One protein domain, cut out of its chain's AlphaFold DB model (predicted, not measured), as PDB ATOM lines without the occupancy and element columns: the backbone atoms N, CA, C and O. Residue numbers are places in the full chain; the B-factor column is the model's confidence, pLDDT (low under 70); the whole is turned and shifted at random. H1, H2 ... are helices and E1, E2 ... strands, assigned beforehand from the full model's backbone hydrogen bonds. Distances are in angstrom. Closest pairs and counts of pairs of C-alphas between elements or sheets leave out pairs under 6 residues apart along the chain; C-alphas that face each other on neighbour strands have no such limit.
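AT A GLANCE: This is residues 2 to 122 of the 141 residues of an uncharacterized protein of SAR86 cluster bacterium (UniProt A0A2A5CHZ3). A twisted sheet of five strands has one face partly covered by the short helix H2 and by residues 39 to 50 of the very long helix H1, while the other face is bare. Residues 2 to 29 of H1 stick out of this body as a straight arm and make the longest axis. The printed part has 121 residues, with two named helices and five named strands in the order H1, E1, H2, E2, E3, E4, E5; the class is mixed, helices and strands. The sheet's order is E1, E5, E4, E3, E2, all antiparallel. The whole is only just loose, close to extended, with a radius of gyration of the C-alphas of 20.0 A and spans of 71 by 34 by 25 A.

IN THESE COORDINATES: In the sheet, E1 is residues 54 to 57, E5 residues 114 to 121 with 23.5 A from first to last C-alpha, E4 residues 103 to 110 with 22.7 A, E3 residues 85 to 92 with 21.2 A, and E2 residues 78 to 82. C-alpha 121, where E5 ends, is at (4.956, 23.408, -75.974). H1 is residues 2 to 50, 71.3 A long, from C-alpha 2 at (-61.162, 22.428, -98.662) to C-alpha 50 at (2.639, 31.896, -68.325). H2 is residues 61 to 71, 15.9 A long.

HOW THE PARTS SIT: E2, E3, E4 and E5 form a meander, each strand the antiparallel neighbour of the one before. N 87 and O 80 are 2.8 A apart between E3 and E2, N 88 and O 107 2.8 A between E3 and E4, and N 106 and O 118 2.8 A between E4 and E5. E1 is an edge strand beside E5, with N 56 and O 115 2.8 A apart; E2 is the other edge strand. H1 and H2 lie on the same face of the sheet, in two layers, helices on one face of a sheet. H1 lies over E5 and runs slantwise to the strands, at 40 degrees to E5 on the local plane; the closest C-alphas of H1 and E5 are those of Met 48 and Ala 120, 5.0 A apart. H2 lies over E4 and E3, at a height over the sheet of 9.0 A, and runs along the strands, at 15 degrees to E3 on the local plane. The closest C-alphas of H2 and E3 are those of Phe 71 and Ile 92, 5.4 A apart. H1 touches H2 with residues 33 to 40 alone, the closest C-alphas being those of Asp 33 and Ala 63, 5.6 A apart. In H2 every O i to N i+4 pair is within hydrogen-bond range, in H1 43 of 45.

THE WHOLE: The C-alphas farthest apart are those of Phe 2 and Glu 51, at 71.5 A. Without residues 2 to 29, which stand free, the body spans 34 by 28 by 27 A. The printed part has no cut, and no link is long. The pLDDT is under 70 at residues 75 to 77 and at residue 113.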
ATOM      1  N   PHE A   2     -61.949  21.207 -98.931       77.94
ATOM      2  CA  PHE A   2     -61.162  22.428 -98.662       77.94
ATOM      3  C   PHE A   2     -60.160  22.311 -97.505       77.94
ATOM      4  O   PHE A   2     -59.031  22.753 -97.647       77.94
ATOM      5  N   LEU A   3     -60.549  21.657 -96.407       78.94
ATOM      6  CA  LEU A   3     -59.702  21.489 -95.219       78.94
ATOM      7  C   LEU A   3     -58.447  20.635 -95.495       78.94
ATOM      8  O   LEU A   3     -57.364  20.929 -95.007       78.94
ATOM      9  N   ILE A   4     -58.576  19.600 -96.330       87.69
ATOM     10  CA  ILE A   4     -57.450  18.732 -96.714       87.69
ATOM     11  C   ILE A   4     -56.504  19.482 -97.657       87.69
ATOM     12  O   ILE A   4     -55.288  19.396 -97.517       87.69
ATOM     13  N   VAL A   5     -57.057  20.257 -98.594       85.44
ATOM     14  CA  VAL A   5     -56.269  21.052 -99.546       85.44
ATOM     15  C   VAL A   5     -55.494  22.160 -98.827       85.44
ATOM     16  O   VAL A   5     -54.301  22.321 -99.070       85.44
ATOM     17  N   SER A   6     -56.123  22.884 -97.897       80.88
ATOM     18  CA  SER A   6     -55.436  23.913 -97.109       80.88
ATOM     19  C   SER A   6     -54.374  23.326 -96.177       80.88
ATOM     20  O   SER A   6     -53.302  23.914 -96.046       80.88
ATOM     21  N   PHE A   7     -54.614  22.146 -95.594       86.00
ATOM     22  CA  PHE A   7     -53.614  21.434 -94.795       86.00
ATOM     23  C   PHE A   7     -52.378  21.041 -95.620       86.00
ATOM     24  O   PHE A   7     -51.252  21.265 -95.181       86.00
ATOM     25  N   LEU A   8     -52.568  20.518 -96.835       86.44
ATOM     26  CA  LEU A   8     -51.461  20.149 -97.726       86.44
ATOM     27  C   LEU A   8     -50.640  21.367 -98.169       86.44
ATOM     28  O   LEU A   8     -49.414  21.295 -98.195       86.44
ATOM     29  N   ILE A   9     -51.294  22.495 -98.460       83.31
ATOM     30  CA  ILE A   9     -50.611  23.754 -98.805       83.31
ATOM     31  C   ILE A   9     -49.813  24.282 -97.604       83.31
ATOM     32  O   ILE A   9     -48.657  24.676 -97.760       83.31
ATOM     33  N   ALA A  10     -50.391  24.248 -96.399       80.75
ATOM     34  CA  ALA A  10     -49.699  24.655 -95.180       80.75
ATOM     35  C   ALA A  10     -48.475  23.768 -94.890       80.75
ATOM     36  O   ALA A  10     -47.399  24.289 -94.604       80.75
ATOM     37  N   ALA A  11     -48.600  22.446 -95.032       79.31
ATOM     38  CA  ALA A  11     -47.486  21.512 -94.865       79.31
ATOM     39  C   ALA A  11     -46.382  21.730 -95.918       79.31
ATOM     40  O   ALA A  11     -45.199  21.759 -95.578       79.31
ATOM     41  N   ALA A  12     -46.762  21.957 -97.180       79.69
ATOM     42  CA  ALA A  12     -45.824  22.236 -98.265       79.69
ATOM     43  C   ALA A  12     -45.051  23.550 -98.065       79.69
ATOM     44  O   ALA A  12     -43.894  23.635 -98.462       79.69
ATOM     45  N   LEU A  13     -45.655  24.555 -97.422       77.81
ATOM     46  CA  LEU A  13     -44.999  25.826 -97.080       77.81
ATOM     47  C   LEU A  13     -44.181  25.758 -95.779       77.81
ATOM     48  O   LEU A  13     -43.201  26.495 -95.631       77.81
ATOM     49  N   ALA A  14     -44.544  24.868 -94.852       77.50
ATOM     50  CA  ALA A  14     -43.841  24.671 -93.586       77.50
ATOM     51  C   ALA A  14     -42.466  23.996 -93.764       77.50
ATOM     52  O   ALA A  14     -41.510  24.344 -93.074       77.50
ATOM     53  N   ILE A  15     -42.333  23.058 -94.710       74.06
ATOM     54  CA  ILE A  15     -41.073  22.330 -94.944       74.06
ATOM     55  C   ILE A  15     -39.934  23.271 -95.412       74.06
ATOM     56  O   ILE A  15     -38.857  23.236 -94.809       74.06
ATOM     57  N   PRO A  16     -40.130  24.163 -96.408       74.25
ATOM     58  CA  PRO A  16     -39.108  25.122 -96.831       74.25
ATOM     59  C   PRO A  16     -38.757  26.144 -95.748       74.25
ATOM     60  O   PRO A  16     -37.585  26.454 -95.553       74.25
ATOM     61  N   THR A  17     -39.753  26.658 -95.018       80.31
ATOM     62  CA  THR A  17     -39.525  27.641 -93.943       80.31
ATOM     63  C   THR A  17     -38.748  27.032 -92.777       80.31
ATOM     64  O   THR A  17     -37.832  27.669 -92.246       80.31
ATOM     65  N   PHE A  18     -39.023  25.773 -92.434       80.88
ATOM     66  CA  PHE A  18     -38.236  25.020 -91.461       80.88
ATOM     67  C   PHE A  18     -36.806  24.748 -91.956       80.88
ATOM     68  O   PHE A  18     -35.842  24.966 -91.220       80.88
ATOM     69  N   GLY A  19     -36.646  24.356 -93.224       82.19
ATOM     70  CA  GLY A  19     -35.335  24.124 -93.835       82.19
ATOM     71  C   GLY A  19     -34.448  25.373 -93.849       82.19
ATOM     72  O   GLY A  19     -33.295  25.317 -93.426       82.19
ATOM     73  N   ILE A  20     -34.992  26.524 -94.257       82.25
ATOM     74  CA  ILE A  20     -34.268  27.806 -94.249       82.25
ATOM     75  C   ILE A  20     -33.868  28.189 -92.817       82.25
ATOM     76  O   ILE A  20     -32.732  28.605 -92.589       82.25
ATOM     77  N   SER A  21     -34.758  27.984 -91.843       80.94
ATOM     78  CA  SER A  21     -34.469  28.254 -90.428       80.94
ATOM     79  C   SER A  21     -33.302  27.409 -89.903       80.94
ATOM     80  O   SER A  21     -32.430  27.932 -89.208       80.94
ATOM     81  N   LEU A  22     -33.224  26.130 -90.290       83.75
ATOM     82  CA  LEU A  22     -32.093  25.253 -89.964       83.75
ATOM     83  C   LEU A  22     -30.784  25.743 -90.588       83.75
ATOM     84  O   LEU A  22     -29.767  25.814 -89.899       83.75
ATOM     85  N   VAL A  23     -30.797  26.119 -91.870       84.94
ATOM     86  CA  VAL A  23     -29.597  26.625 -92.557       84.94
ATOM     87  C   VAL A  23     -29.067  27.883 -91.867       84.94
ATOM     88  O   VAL A  23     -27.878  27.955 -91.548       84.94
ATOM     89  N   VAL A  24     -29.942  28.849 -91.573       83.75
ATOM     90  CA  VAL A  24     -29.568  30.079 -90.856       83.75
ATOM     91  C   VAL A  24     -29.014  29.752 -89.468       83.75
ATOM     92  O   VAL A  24     -27.961  30.269 -89.090       83.75
ATOM     93  N   PHE A  25     -29.661  28.845 -88.733       83.88
ATOM     94  CA  PHE A  25     -29.188  28.398 -87.425       83.88
ATOM     95  C   PHE A  25     -27.774  27.807 -87.492       83.88
ATOM     96  O   PHE A  25     -26.912  28.197 -86.704       83.88
ATOM     97  N   PHE A  26     -27.490  26.926 -88.457       84.75
ATOM     98  CA  PHE A  26     -26.158  26.335 -88.614       84.75
ATOM     99  C   PHE A  26     -25.089  27.364 -88.989       84.75
ATOM    100  O   PHE A  26     -23.964  27.268 -88.494       84.75
ATOM    101  N   LEU A  27     -25.416  28.367 -89.810       83.94
ATOM    102  CA  LEU A  27     -24.485  29.451 -90.147       83.94
ATOM    103  C   LEU A  27     -24.120  30.282 -88.912       83.94
ATOM    104  O   LEU A  27     -22.934  30.490 -88.638       83.94
ATOM    105  N   VAL A  28     -25.122  30.695 -88.130       84.88
ATOM    106  CA  VAL A  28     -24.910  31.441 -86.879       84.88
ATOM    107  C   VAL A  28     -24.125  30.592 -85.879       84.88
ATOM    108  O   VAL A  28     -23.124  31.045 -85.322       84.88
ATOM    109  N   LYS A  29     -24.513  29.326 -85.701       81.06
ATOM    110  CA  LYS A  29     -23.828  28.382 -84.811       81.06
ATOM    111  C   LYS A  29     -22.365  28.186 -85.208       81.06
ATOM    112  O   LYS A  29     -21.492  28.225 -84.345       81.06
ATOM    113  N   ARG A  30     -22.073  28.055 -86.506       83.38
ATOM    114  CA  ARG A  30     -20.702  27.937 -87.023       83.38
ATOM    115  C   ARG A  30     -19.864  29.177 -86.712       83.38
ATOM    116  O   ARG A  30     -18.691  29.029 -86.377       83.38
ATOM    117  N   ALA A  31     -20.438  30.377 -86.811       80.38
ATOM    118  CA  ALA A  31     -19.737  31.614 -86.469       80.38
ATOM    119  C   ALA A  31     -19.409  31.690 -84.967       80.38
ATOM    120  O   ALA A  31     -18.279  32.016 -84.600       80.38
ATOM    121  N   ILE A  32     -20.364  31.324 -84.107       84.00
ATOM    122  CA  ILE A  32     -20.168  31.286 -82.649       84.00
ATOM    123  C   ILE A  32     -19.104  30.250 -82.268       84.00
ATOM    124  O   ILE A  32     -18.212  30.551 -81.476       84.00
ATOM    125  N   ASP A  33     -19.148  29.058 -82.868       80.88
ATOM    126  CA  ASP A  33     -18.187  27.991 -82.575       80.88
ATOM    127  C   ASP A  33     -16.763  28.378 -82.983       80.88
ATOM    128  O   ASP A  33     -15.837  28.180 -82.202       80.88
ATOM    129  N   LYS A  34     -16.580  29.020 -84.147       83.88
ATOM    130  CA  LYS A  34     -15.266  29.550 -84.553       83.88
ATOM    131  C   LYS A  34     -14.710  30.554 -83.544       83.88
ATOM    132  O   LYS A  34     -13.520  30.519 -83.238       83.88
ATOM    133  N   LYS A  35     -15.566  31.436 -83.014       86.81
ATOM    134  CA  LYS A  35     -15.165  32.406 -81.990       86.81
ATOM    135  C   LYS A  35     -14.736  31.698 -80.703       86.81
ATOM    136  O   LYS A  35     -13.672  32.006 -80.183       86.81
ATOM    137  N   ALA A  36     -15.514  30.717 -80.243       85.75
ATOM    138  CA  ALA A  36     -15.189  29.926 -79.058       85.75
ATOM    139  C   ALA A  36     -13.851  29.180 -79.205       85.75
ATOM    140  O   ALA A  36     -13.017  29.245 -78.308       85.75
ATOM    141  N   MET A  37     -13.613  28.546 -80.357       87.69
ATOM    142  CA  MET A  37     -12.348  27.867 -80.658       87.69
ATOM    143  C   MET A  37     -11.163  28.837 -80.626       87.69
ATOM    144  O   MET A  37     -10.154  28.561 -79.984       87.69
ATOM    145  N   SER A  38     -11.302  30.010 -81.253       88.06
ATOM    146  CA  SER A  38     -10.267  31.050 -81.213       88.06
ATOM    147  C   SER A  38      -9.958  31.507 -79.784       88.06
ATOM    148  O   SER A  38      -8.801  31.786 -79.479       88.06
ATOM    149  N   THR A  39     -10.962  31.585 -78.908       88.81
ATOM    150  CA  THR A  39     -10.755  31.942 -77.499       88.81
ATOM    151  C   THR A  39     -10.049  30.828 -76.726       88.81
ATOM    152  O   THR A  39      -9.122  31.129 -75.979       88.81
ATOM    153  N   ILE A  40     -10.414  29.556 -76.945       88.81
ATOM    154  CA  ILE A  40      -9.709  28.400 -76.357       88.81
ATOM    155  C   ILE A  40      -8.228  28.442 -76.743       88.81
ATOM    156  O   ILE A  40      -7.359  28.331 -75.885       88.81
ATOM    157  N   PHE A  41      -7.937  28.681 -78.021       89.81
ATOM    158  CA  PHE A  41      -6.569  28.778 -78.515       89.81
ATOM    159  C   PHE A  41      -5.795  29.971 -77.959       89.81
ATOM    160  O   PHE A  41      -4.641  29.815 -77.571       89.81
ATOM    161  N   SER A  42      -6.419  31.146 -77.872       88.94
ATOM    162  CA  SER A  42      -5.785  32.312 -77.251       88.94
ATOM    163  C   SER A  42      -5.410  32.028 -75.796       88.94
ATOM    164  O   SER A  42      -4.325  32.408 -75.369       88.94
ATOM    165  N   MET A  43      -6.275  31.338 -75.051       88.62
ATOM    166  CA  MET A  43      -5.999  30.953 -73.665       88.62
ATOM    167  C   MET A  43      -4.945  29.851 -73.568       88.62
ATOM    168  O   MET A  43      -4.124  29.892 -72.660       88.62
ATOM    169  N   ALA A  44      -4.906  28.914 -74.517       88.00
ATOM    170  CA  ALA A  44      -3.837  27.925 -74.606       88.00
ATOM    171  C   ALA A  44      -2.470  28.595 -74.825       88.00
ATOM    172  O   ALA A  44      -1.510  28.261 -74.140       88.00
ATOM    173  N   VAL A  45      -2.382  29.593 -75.712       88.00
ATOM    174  CA  VAL A  45      -1.150  30.378 -75.920       88.00
ATOM    175  C   VAL A  45      -0.735  31.110 -74.648       88.00
ATOM    176  O   VAL A  45       0.425  31.026 -74.246       88.00
ATOM    177  N   THR A  46      -1.676  31.778 -73.977       86.25
ATOM    178  CA  THR A  46      -1.398  32.434 -72.691       86.25
ATOM    179  C   THR A  46      -0.938  31.422 -71.643       86.25
ATOM    180  O   THR A  46       0.027  31.685 -70.931       86.25
ATOM    181  N   SER A  47      -1.575  30.251 -71.567       87.69
ATOM    182  CA  SER A  47      -1.206  29.186 -70.631       87.69
ATOM    183  C   SER A  47       0.211  28.673 -70.891       87.69
ATOM    184  O   SER A  47       0.997  28.607 -69.954       87.69
ATOM    185  N   MET A  48       0.584  28.440 -72.156       86.94
ATOM    186  CA  MET A  48       1.953  28.056 -72.526       86.94
ATOM    187  C   MET A  48       2.985  29.121 -72.149       86.94
ATOM    188  O   MET A  48       4.078  28.784 -71.716       86.94
ATOM    189  N   SER A  49       2.651  30.402 -72.326       85.81
ATOM    190  CA  SER A  49       3.579  31.502 -72.044       85.81
ATOM    191  C   SER A  49       3.714  31.823 -70.555       85.81
ATOM    192  O   SER A  49       4.720  32.403 -70.158       85.81
ATOM    193  N   THR A  50       2.681  31.551 -69.757       84.06
ATOM    194  CA  THR A  50       2.639  31.896 -68.325       84.06
ATOM    195  C   THR A  50       2.876  30.699 -67.417       84.06
ATOM    196  O   THR A  50       3.073  30.900 -66.227       84.06
ATOM    197  N   GLU A  51       2.825  29.481 -67.962       81.00
ATOM    198  CA  GLU A  51       2.835  28.211 -67.222       81.00
ATOM    199  C   GLU A  51       1.696  28.107 -66.187       81.00
ATOM    200  O   GLU A  51       1.750  27.326 -65.239       81.00
ATOM    201  N   VAL A  52       0.627  28.888 -66.380       81.75
ATOM    202  CA  VAL A  52      -0.535  28.948 -65.486       81.75
ATOM    203  C   VAL A  52      -1.786  28.456 -66.207       81.75
ATOM    204  O   VAL A  52      -2.047  28.793 -67.368       81.75
ATOM    205  N   THR A  53      -2.598  27.679 -65.491       83.06
ATOM    206  CA  THR A  53      -3.929  27.250 -65.932       83.06
ATOM    207  C   THR A  53      -4.845  28.455 -66.121       83.06
ATOM    208  O   THR A  53      -5.035  29.251 -65.204       83.06
ATOM    209  N   GLN A  54      -5.447  28.574 -67.301       85.69
ATOM    210  CA  GLN A  54      -6.373  29.658 -67.623       85.69
ATOM    211  C   GLN A  54      -7.818  29.215 -67.415       85.69
ATOM    212  O   GLN A  54      -8.184  28.097 -67.779       85.69
ATOM    213  N   GLU A  55      -8.650  30.098 -66.869       84.75
ATOM    214  CA  GLU A  55     -10.082  29.855 -66.698       84.75
ATOM    215  C   GLU A  55     -10.894  30.623 -67.734       84.75
ATOM    216  O   GLU A  55     -10.694  31.817 -67.956       84.75
ATOM    217  N   LEU A  56     -11.849  29.939 -68.354       84.44
ATOM    218  CA  LEU A  56     -12.728  30.519 -69.350       84.44
ATOM    219  C   LEU A  56     -14.183  30.177 -69.038       84.44
ATOM    220  O   LEU A  56     -14.526  29.038 -68.731       84.44
ATOM    221  N   TYR A  57     -15.045  31.185 -69.129       82.44
ATOM    222  CA  TYR A  57     -16.455  31.083 -68.768       82.44
ATOM    223  C   TYR A  57     -17.340  31.029 -70.017       82.44
ATOM    224  O   TYR A  57     -17.043  31.646 -71.040       82.44
ATOM    225  N   HIS A  58     -18.462  30.314 -69.915       79.69
ATOM    226  CA  HIS A  58     -19.522  30.241 -70.931       79.69
ATOM    227  C   HIS A  58     -19.113  29.628 -72.282       79.69
ATOM    228  O   HIS A  58     -19.731  29.909 -73.312       79.69
ATOM    229  N   ILE A  59     -18.121  28.737 -72.293       82.62
ATOM    230  CA  ILE A  59     -17.800  27.942 -73.481       82.62
ATOM    231  C   ILE A  59     -18.655  26.685 -73.516       82.62
ATOM    232  O   ILE A  59     -18.854  26.009 -72.511       82.62
ATOM    233  N   ASN A  60     -19.175  26.360 -74.696       81.94
ATOM    234  CA  ASN A  60     -19.939  25.140 -74.902       81.94
ATOM    235  C   ASN A  60     -18.990  23.939 -75.043       81.94
ATOM    236  O   ASN A  60     -18.038  23.999 -75.820       81.94
ATOM    237  N   LYS A  61     -19.307  22.822 -74.379       81.50
ATOM    238  CA  LYS A  61     -18.623  21.525 -74.532       81.50
ATOM    239  C   LYS A  61     -18.417  21.119 -76.002       81.50
ATOM    240  O   LYS A  61     -17.362  20.616 -76.362       81.50
ATOM    241  N   ALA A  62     -19.385  21.401 -76.877       81.56
ATOM    242  CA  ALA A  62     -19.275  21.106 -78.308       81.56
ATOM    243  C   ALA A  62     -18.170  21.907 -79.024       81.56
ATOM    244  O   ALA A  62     -17.635  21.448 -80.027       81.56
ATOM    245  N   ALA A  63     -17.832  23.106 -78.536       84.06
ATOM    246  CA  ALA A  63     -16.715  23.873 -79.083       84.06
ATOM    247  C   ALA A  63     -15.367  23.244 -78.702       84.06
ATOM    248  O   ALA A  63     -14.448  23.301 -79.508       84.06
ATOM    249  N   VAL A  64     -15.278  22.618 -77.522       86.88
ATOM    250  CA  VAL A  64     -14.089  21.872 -77.078       86.88
ATOM    251  C   VAL A  64     -13.869  20.660 -77.975       86.88
ATOM    252  O   VAL A  64     -12.815  20.574 -78.587       86.88
ATOM    253  N   HIS A  65     -14.893  19.822 -78.165       85.81
ATOM    254  CA  HIS A  65     -14.823  18.692 -79.104       85.81
ATOM    255  C   HIS A  65     -14.371  19.130 -80.499       85.81
ATOM    256  O   HIS A  65     -13.439  18.574 -81.059       85.81
ATOM    257  N   LYS A  66     -14.933  20.229 -81.023       85.38
ATOM    258  CA  LYS A  66     -14.509  20.775 -82.319       85.38
ATOM    259  C   LYS A  66     -13.044  21.210 -82.372       85.38
ATOM    260  O   LYS A  66     -12.492  21.255 -83.467       85.38
ATOM    261  N   VAL A  67     -12.431  21.610 -81.259       87.50
ATOM    262  CA  VAL A  67     -10.990  21.910 -81.237       87.50
ATOM    263  C   VAL A  67     -10.203  20.630 -81.487       87.50
ATOM    264  O   VAL A  67      -9.356  20.622 -82.378       87.50
ATOM    265  N   PHE A  68     -10.520  19.560 -80.763       87.25
ATOM    266  CA  PHE A  68      -9.830  18.283 -80.911       87.25
ATOM    267  C   PHE A  68     -10.133  17.628 -82.267       87.25
ATOM    268  O   PHE A  68      -9.199  17.283 -82.979       87.25
ATOM    269  N   ASP A  69     -11.388  17.607 -82.721       85.50
ATOM    270  CA  ASP A  69     -11.769  17.039 -84.027       85.50
ATOM    271  C   ASP A  69     -11.024  17.673 -85.215       85.50
ATOM    272  O   ASP A  69     -10.737  17.007 -86.206       85.50
ATOM    273  N   ASN A  70     -10.754  18.983 -85.160       84.81
ATOM    274  CA  ASN A  70     -10.184  19.711 -86.298       84.81
ATOM    275  C   ASN A  70      -8.657  19.837 -86.256       84.81
ATOM    276  O   ASN A  70      -8.060  20.114 -87.296       84.81
ATOM    277  N   PHE A  71      -8.040  19.736 -85.076       85.88
ATOM    278  CA  PHE A  71      -6.626  20.085 -84.894       85.88
ATOM    279  C   PHE A  71      -5.806  19.039 -84.135       85.88
ATOM    280  O   PHE A  71      -4.599  19.237 -83.980       85.88
ATOM    281  N   CYS A  72      -6.421  17.955 -83.657       85.75
ATOM    282  CA  CYS A  72      -5.676  16.867 -83.039       85.75
ATOM    283  C   CYS A  72      -4.847  16.126 -84.097       85.75
ATOM    284  O   CYS A  72      -5.327  15.835 -85.192       85.75
ATOM    285  N   VAL A  73      -3.578  15.874 -83.780       82.25
ATOM    286  CA  VAL A  73      -2.610  15.237 -84.690       82.25
ATOM    287  C   VAL A  73      -2.755  13.718 -84.676       82.25
ATOM    288  O   VAL A  73      -2.602  13.078 -85.713       82.25
ATOM    289  N   ASN A  74      -3.084  13.156 -83.514       73.31
ATOM    290  CA  ASN A  74      -3.327  11.730 -83.316       73.31
ATOM    291  C   ASN A  74      -4.816  11.495 -83.009       73.31
ATOM    292  O   ASN A  74      -5.467  12.366 -82.440       73.31
ATOM    293  N   GLU A  75      -5.358  10.326 -83.362       58.81
ATOM    294  CA  GLU A  75      -6.800   9.989 -83.288       58.81
ATOM    295  C   GLU A  75      -7.440  10.004 -81.883       58.81
ATOM    296  O   GLU A  75      -8.616   9.675 -81.744       58.81
ATOM    297  N   SER A  76      -6.732  10.413 -80.835       54.81
ATOM    298  CA  SER A  76      -7.234  10.319 -79.469       54.81
ATOM    299  C   SER A  76      -7.424  11.704 -78.866       54.81
ATOM    300  O   SER A  76      -6.579  12.200 -78.125       54.81
ATOM    301  N   GLU A  77      -8.578  12.316 -79.147       64.44
ATOM    302  CA  GLU A  77      -9.227  13.106 -78.101       64.44
ATOM    303  C   GLU A  77      -9.485  12.139 -76.943       64.44
ATOM    304  O   GLU A  77     -10.417  11.331 -76.976       64.44
ATOM    305  N   GLU A  78      -8.628  12.161 -75.931       70.50
ATOM    306  CA  GLU A  78      -8.860  11.335 -74.760       70.50
ATOM    307  C   GLU A  78      -9.828  12.084 -73.851       70.50
ATOM    308  O   GLU A  78      -9.533  13.154 -73.310       70.50
ATOM    309  N   VAL A  79     -11.044  11.541 -73.762       79.19
ATOM    310  CA  VAL A  79     -12.118  12.100 -72.948       79.19
ATOM    311  C   VAL A  79     -12.345  11.214 -71.745       79.19
ATOM    312  O   VAL A  79     -12.793  10.072 -71.870       79.19
ATOM    313  N   ARG A  80     -12.158  11.774 -70.551       80.31
ATOM    314  CA  ARG A  80     -12.557  11.106 -69.310       80.31
ATOM    315  C   ARG A  80     -13.548  11.940 -68.531       80.31
ATOM    316  O   ARG A  80     -13.356  13.132 -68.298       80.31
ATOM    317  N   ASN A  81     -14.625  11.292 -68.098       79.19
ATOM    318  CA  ASN A  81     -15.567  11.897 -67.172       79.19
ATOM    319  C   ASN A  81     -15.182  11.525 -65.738       79.19
ATOM    320  O   ASN A  81     -15.206  10.351 -65.375       79.19
ATOM    321  N   ILE A  82     -14.823  12.518 -64.926       79.12
ATOM    322  CA  ILE A  82     -14.480  12.329 -63.515       79.12
ATOM    323  C   ILE A  82     -15.362  13.254 -62.686       79.12
ATOM    324  O   ILE A  82     -15.306  14.473 -62.835       79.12
ATOM    325  N   LYS A  83     -16.173  12.680 -61.785       77.69
ATOM    326  CA  LYS A  83     -17.023  13.434 -60.839       77.69
ATOM    327  C   LYS A  83     -17.904  14.503 -61.521       77.69
ATOM    328  O   LYS A  83     -18.138  15.570 -60.963       77.69
ATOM    329  N   GLY A  84     -18.382  14.228 -62.739       79.75
ATOM    330  CA  GLY A  84     -19.221  15.144 -63.518       79.75
ATOM    331  C   GLY A  84     -18.455  16.180 -64.349       79.75
ATOM    332  O   GLY A  84     -19.085  16.896 -65.124       79.75
ATOM    333  N   MET A  85     -17.126  16.240 -64.244       83.38
ATOM    334  CA  MET A  85     -16.260  17.042 -65.112       83.38
ATOM    335  C   MET A  85     -15.842  16.216 -66.331       83.38
ATOM    336  O   MET A  85     -15.588  15.021 -66.206       83.38
ATOM    337  N   SER A  86     -15.781  16.836 -67.509       86.50
ATOM    338  CA  SER A  86     -15.232  16.203 -68.719       86.50
ATOM    339  C   SER A  86     -13.822  16.732 -68.948       86.50
ATOM    340  O   SER A  86     -13.650  17.929 -69.152       86.50
ATOM    341  N   ILE A  87     -12.828  15.861 -68.872       87.31
ATOM    342  CA  ILE A  87     -11.426  16.189 -69.123       87.31
ATOM    343  C   ILE A  87     -11.112  15.744 -70.544       87.31
ATOM    344  O   ILE A  87     -11.440  14.619 -70.909       87.31
ATOM    345  N   TYR A  88     -10.505  16.644 -71.298       88.00
ATOM    346  CA  TYR A  88     -10.061  16.464 -72.667       88.00
ATOM    347  C   TYR A  88      -8.567  16.706 -72.726       88.00
ATOM    348  O   TYR A  88      -8.105  17.721 -72.200       88.00
ATOM    349  N   TRP A  89      -7.814  15.832 -73.372       88.81
ATOM    350  CA  TRP A  89      -6.421  16.112 -73.690       88.81
ATOM    351  C   TRP A  89      -6.029  15.495 -75.022       88.81
ATOM    352  O   TRP A  89      -6.669  14.566 -75.512       88.81
ATOM    353  N   GLY A  90      -4.992  16.065 -75.622       87.88
ATOM    354  CA  GLY A  90      -4.491  15.621 -76.909       87.88
ATOM    355  C   GLY A  90      -3.359  16.496 -77.424       87.88
ATOM    356  O   GLY A  90      -3.082  17.589 -76.914       87.88
ATOM    357  N   GLU A  91      -2.704  15.983 -78.455       89.94
ATOM    358  CA  GLU A  91      -1.655  16.674 -79.193       89.94
ATOM    359  C   GLU A  91      -2.281  17.502 -80.308       89.94
ATOM    360  O   GLU A  91      -2.930  16.966 -81.204       89.94
ATOM    361  N   ILE A  92      -2.076  18.813 -80.266       89.75
ATOM    362  CA  ILE A  92      -2.692  19.753 -81.193       89.75
ATOM    363  C   ILE A  92      -1.632  20.368 -82.100       89.75
ATOM    364  O   ILE A  92      -0.564  20.780 -81.646       89.75
ATOM    365  N   MET A  93      -1.956  20.499 -83.385       88.50
ATOM    366  CA  MET A  93      -1.171  21.274 -84.342       88.50
ATOM    367  C   MET A  93      -2.062  22.326 -84.989       88.50
ATOM    368  O   MET A  93      -3.065  22.017 -85.626       88.50
ATOM    369  N   HIS A  94      -1.680  23.592 -84.845       85.69
ATOM    370  CA  HIS A  94      -2.407  24.705 -85.445       85.69
ATOM    371  C   HIS A  94      -1.413  25.649 -86.138       85.69
ATOM    372  O   HIS A  94      -0.481  26.116 -85.489       85.69
ATOM    373  N   PRO A  95      -1.610  26.006 -87.423       83.31
ATOM    374  CA  PRO A  95      -0.596  26.691 -88.239       83.31
ATOM    375  C   PRO A  95      -0.177  28.071 -87.711       83.31
ATOM    376  O   PRO A  95       0.897  28.559 -88.043       83.31
ATOM    377  N   MET A  96      -1.020  28.711 -86.899       83.12
ATOM    378  CA  MET A  96      -0.745  30.030 -86.305       83.12
ATOM    379  C   MET A  96      -0.285  29.985 -84.839       83.12
ATOM    380  O   MET A  96      -0.018  31.031 -84.260       83.12
ATOM    381  N   ILE A  97      -0.253  28.809 -84.209       82.94
ATOM    382  CA  ILE A  97       0.060  28.652 -82.782       82.94
ATOM    383  C   ILE A  97       1.340  27.838 -82.668       82.94
ATOM    384  O   ILE A  97       1.521  26.884 -83.417       82.94
ATOM    385  N   ASN A  98       2.225  28.216 -81.741       80.75
ATOM    386  CA  ASN A  98       3.483  27.504 -81.493       80.75
ATOM    387  C   ASN A  98       4.317  27.285 -82.778       80.75
ATOM    388  O   ASN A  98       4.850  26.204 -83.004       80.75
ATOM    389  N   GLU A  99       4.365  28.285 -83.668       83.38
ATOM    390  CA  GLU A  99       5.053  28.211 -84.975       83.38
ATOM    391  C   GLU A  99       4.576  27.059 -85.886       83.38
ATOM    392  O   GLU A  99       5.327  26.574 -86.730       83.38
ATOM    393  N   GLY A 100       3.340  26.581 -85.709       80.75
ATOM    394  CA  GLY A 100       2.828  25.420 -86.440       80.75
ATOM    395  C   GLY A 100       3.374  24.083 -85.936       80.75
ATOM    396  O   GLY A 100       3.171  23.062 -86.589       80.75
ATOM    397  N   ARG A 101       4.059  24.066 -84.787       86.31
ATOM    398  CA  ARG A 101       4.546  22.848 -84.137       86.31
ATOM    399  C   ARG A 101       3.481  22.260 -83.218       86.31
ATOM    400  O   ARG A 101       2.605  22.963 -82.713       86.31
ATOM    401  N   ILE A 102       3.618  20.964 -82.962       87.50
ATOM    402  CA  ILE A 102       2.757  20.226 -82.042       87.50
ATOM    403  C   ILE A 102       2.896  20.806 -80.628       87.50
ATOM    404  O   ILE A 102       4.003  21.102 -80.167       87.50
ATOM    405  N   PHE A 103       1.770  20.980 -79.947       89.12
ATOM    406  CA  PHE A 103       1.704  21.338 -78.536       89.12
ATOM    407  C   PHE A 103       0.670  20.470 -77.822       89.12
ATOM    408  O   PHE A 103      -0.307  20.017 -78.419       89.12
ATOM    409  N   SER A 104       0.884  20.238 -76.534       89.44
ATOM    410  CA  SER A 104      -0.039  19.470 -75.705       89.44
ATOM    411  C   SER A 104      -1.105  20.399 -75.152       89.44
ATOM    412  O   SER A 104      -0.780  21.439 -74.574       89.44
ATOM    413  N   LEU A 105      -2.373  20.027 -75.311       90.06
ATOM    414  CA  LEU A 105      -3.510  20.779 -74.797       90.06
ATOM    415  C   LEU A 105      -4.332  19.887 -73.875       90.06
ATOM    416  O   LEU A 105      -4.742  18.797 -74.264       90.06
ATOM    417  N   ARG A 106      -4.639  20.398 -72.684       89.94
ATOM    418  CA  ARG A 106      -5.634  19.846 -71.771       89.94
ATOM    419  C   ARG A 106      -6.726  20.871 -71.521       89.94
ATOM    420  O   ARG A 106      -6.462  22.042 -71.247       89.94
ATOM    421  N   VAL A 107      -7.965  20.404 -71.557       89.50
ATOM    422  CA  VAL A 107      -9.158  21.194 -71.290       89.50
ATOM    423  C   VAL A 107     -10.044  20.447 -70.296       89.50
ATOM    424  O   VAL A 107     -10.546  19.365 -70.580       89.50
ATOM    425  N   ILE A 108     -10.266  21.026 -69.120       88.06
ATOM    426  CA  ILE A 108     -11.174  20.489 -68.102       88.06
ATOM    427  C   ILE A 108     -12.473  21.284 -68.164       88.06
ATOM    428  O   ILE A 108     -12.511  22.473 -67.852       88.06
ATOM    429  N   TYR A 109     -13.550  20.619 -68.560       86.56
ATOM    430  CA  TYR A 109     -14.892  21.175 -68.611       86.56
ATOM    431  C   TYR A 109     -15.658  20.844 -67.330       86.56
ATOM    432  O   TYR A 109     -15.986  19.682 -67.064       86.56
ATOM    433  N   VAL A 110     -15.998  21.875 -66.561       85.38
ATOM    434  CA  VAL A 110     -16.810  21.764 -65.349       85.38
ATOM    435  C   VAL A 110     -18.268  22.103 -65.688       85.38
ATOM    436  O   VAL A 110     -18.546  23.111 -66.355       85.38
ATOM    437  N   PRO A 111     -19.242  21.288 -65.246       71.81
ATOM    438  CA  PRO A 111     -20.653  21.588 -65.446       71.81
ATOM    439  C   PRO A 111     -20.981  22.956 -64.831       71.81
ATOM    440  O   PRO A 111     -20.565  23.236 -63.711       71.81
ATOM    441  N   ARG A 112     -21.752  23.774 -65.567       70.50
ATOM    442  CA  ARG A 112     -21.984  25.234 -65.388       70.50
ATOM    443  C   ARG A 112     -21.069  26.158 -66.204       70.50
ATOM    444  O   ARG A 112     -21.247  27.368 -66.142       70.50
ATOM    445  N   GLY A 113     -20.223  25.598 -67.068       66.69
ATOM    446  CA  GLY A 113     -19.580  26.345 -68.155       66.69
ATOM    447  C   GLY A 113     -18.244  26.977 -67.784       66.69
ATOM    448  O   GLY A 113     -17.820  27.900 -68.477       66.69
ATOM    449  N   ASN A 114     -17.599  26.480 -66.726       82.69
ATOM    450  CA  ASN A 114     -16.219  26.828 -66.415       82.69
ATOM    451  C   ASN A 114     -15.301  25.854 -67.150       82.69
ATOM    452  O   ASN A 114     -15.524  24.639 -67.148       82.69
ATOM    453  N   LEU A 115     -14.284  26.404 -67.788       85.62
ATOM    454  CA  LEU A 115     -13.323  25.680 -68.592       85.62
ATOM    455  C   LEU A 115     -11.927  26.004 -68.070       85.62
ATOM    456  O   LEU A 115     -11.537  27.166 -68.092       85.62
ATOM    457  N   HIS A 116     -11.177  25.000 -67.634       87.19
ATOM    458  CA  HIS A 116      -9.774  25.175 -67.267       87.19
ATOM    459  C   HIS A 116      -8.905  24.678 -68.416       87.19
ATOM    460  O   HIS A 116      -9.038  23.531 -68.841       87.19
ATOM    461  N   ILE A 117      -8.043  25.543 -68.936       88.88
ATOM    462  CA  ILE A 117      -7.165  25.257 -70.067       88.88
ATOM    463  C   ILE A 117      -5.729  25.241 -69.564       88.88
ATOM    464  O   ILE A 117      -5.271  26.201 -68.945       88.88
ATOM    465  N   MET A 118      -5.025  24.159 -69.871       88.31
ATOM    466  CA  MET A 118      -3.599  24.012 -69.629       88.31
ATOM    467  C   MET A 118      -2.944  23.579 -70.934       88.31
ATOM    468  O   MET A 118      -3.421  22.656 -71.592       88.31
ATOM    469  N   ALA A 119      -1.872  24.251 -71.330       89.00
ATOM    470  CA  ALA A 119      -1.160  23.915 -72.550       89.00
ATOM    471  C   ALA A 119       0.349  24.010 -72.336       89.00
ATOM    472  O   ALA A 119       0.817  24.854 -71.576       89.00
ATOM    473  N   ALA A 120       1.096  23.154 -73.026       87.56
ATOM    474  CA  ALA A 120       2.553  23.137 -72.984       87.56
ATOM    475  C   ALA A 120       3.137  22.961 -74.393       87.56
ATOM    476  O   ALA A 120       2.563  22.223 -75.202       87.56
ATOM    477  N   PRO A 121       4.278  23.605 -74.700       87.06
ATOM    478  CA  PRO A 121       4.956  23.408 -75.974       87.06
ATOM    479  C   PRO A 121       5.482  21.968 -76.091       87.06
ATOM    480  O   PRO A 121       6.056  21.426 -75.147       87.06
ATOM    481  N   GLY A 122       5.315  21.354 -77.267       85.31
ATOM    482  CA  GLY A 122       5.742  19.976 -77.523       85.31
ATOM    483  C   GLY A 122       4.839  18.910 -76.892       85.31
ATOM    484  O   GLY A 122       3.687  19.168 -76.531       85.31
TER     485      GLY A 122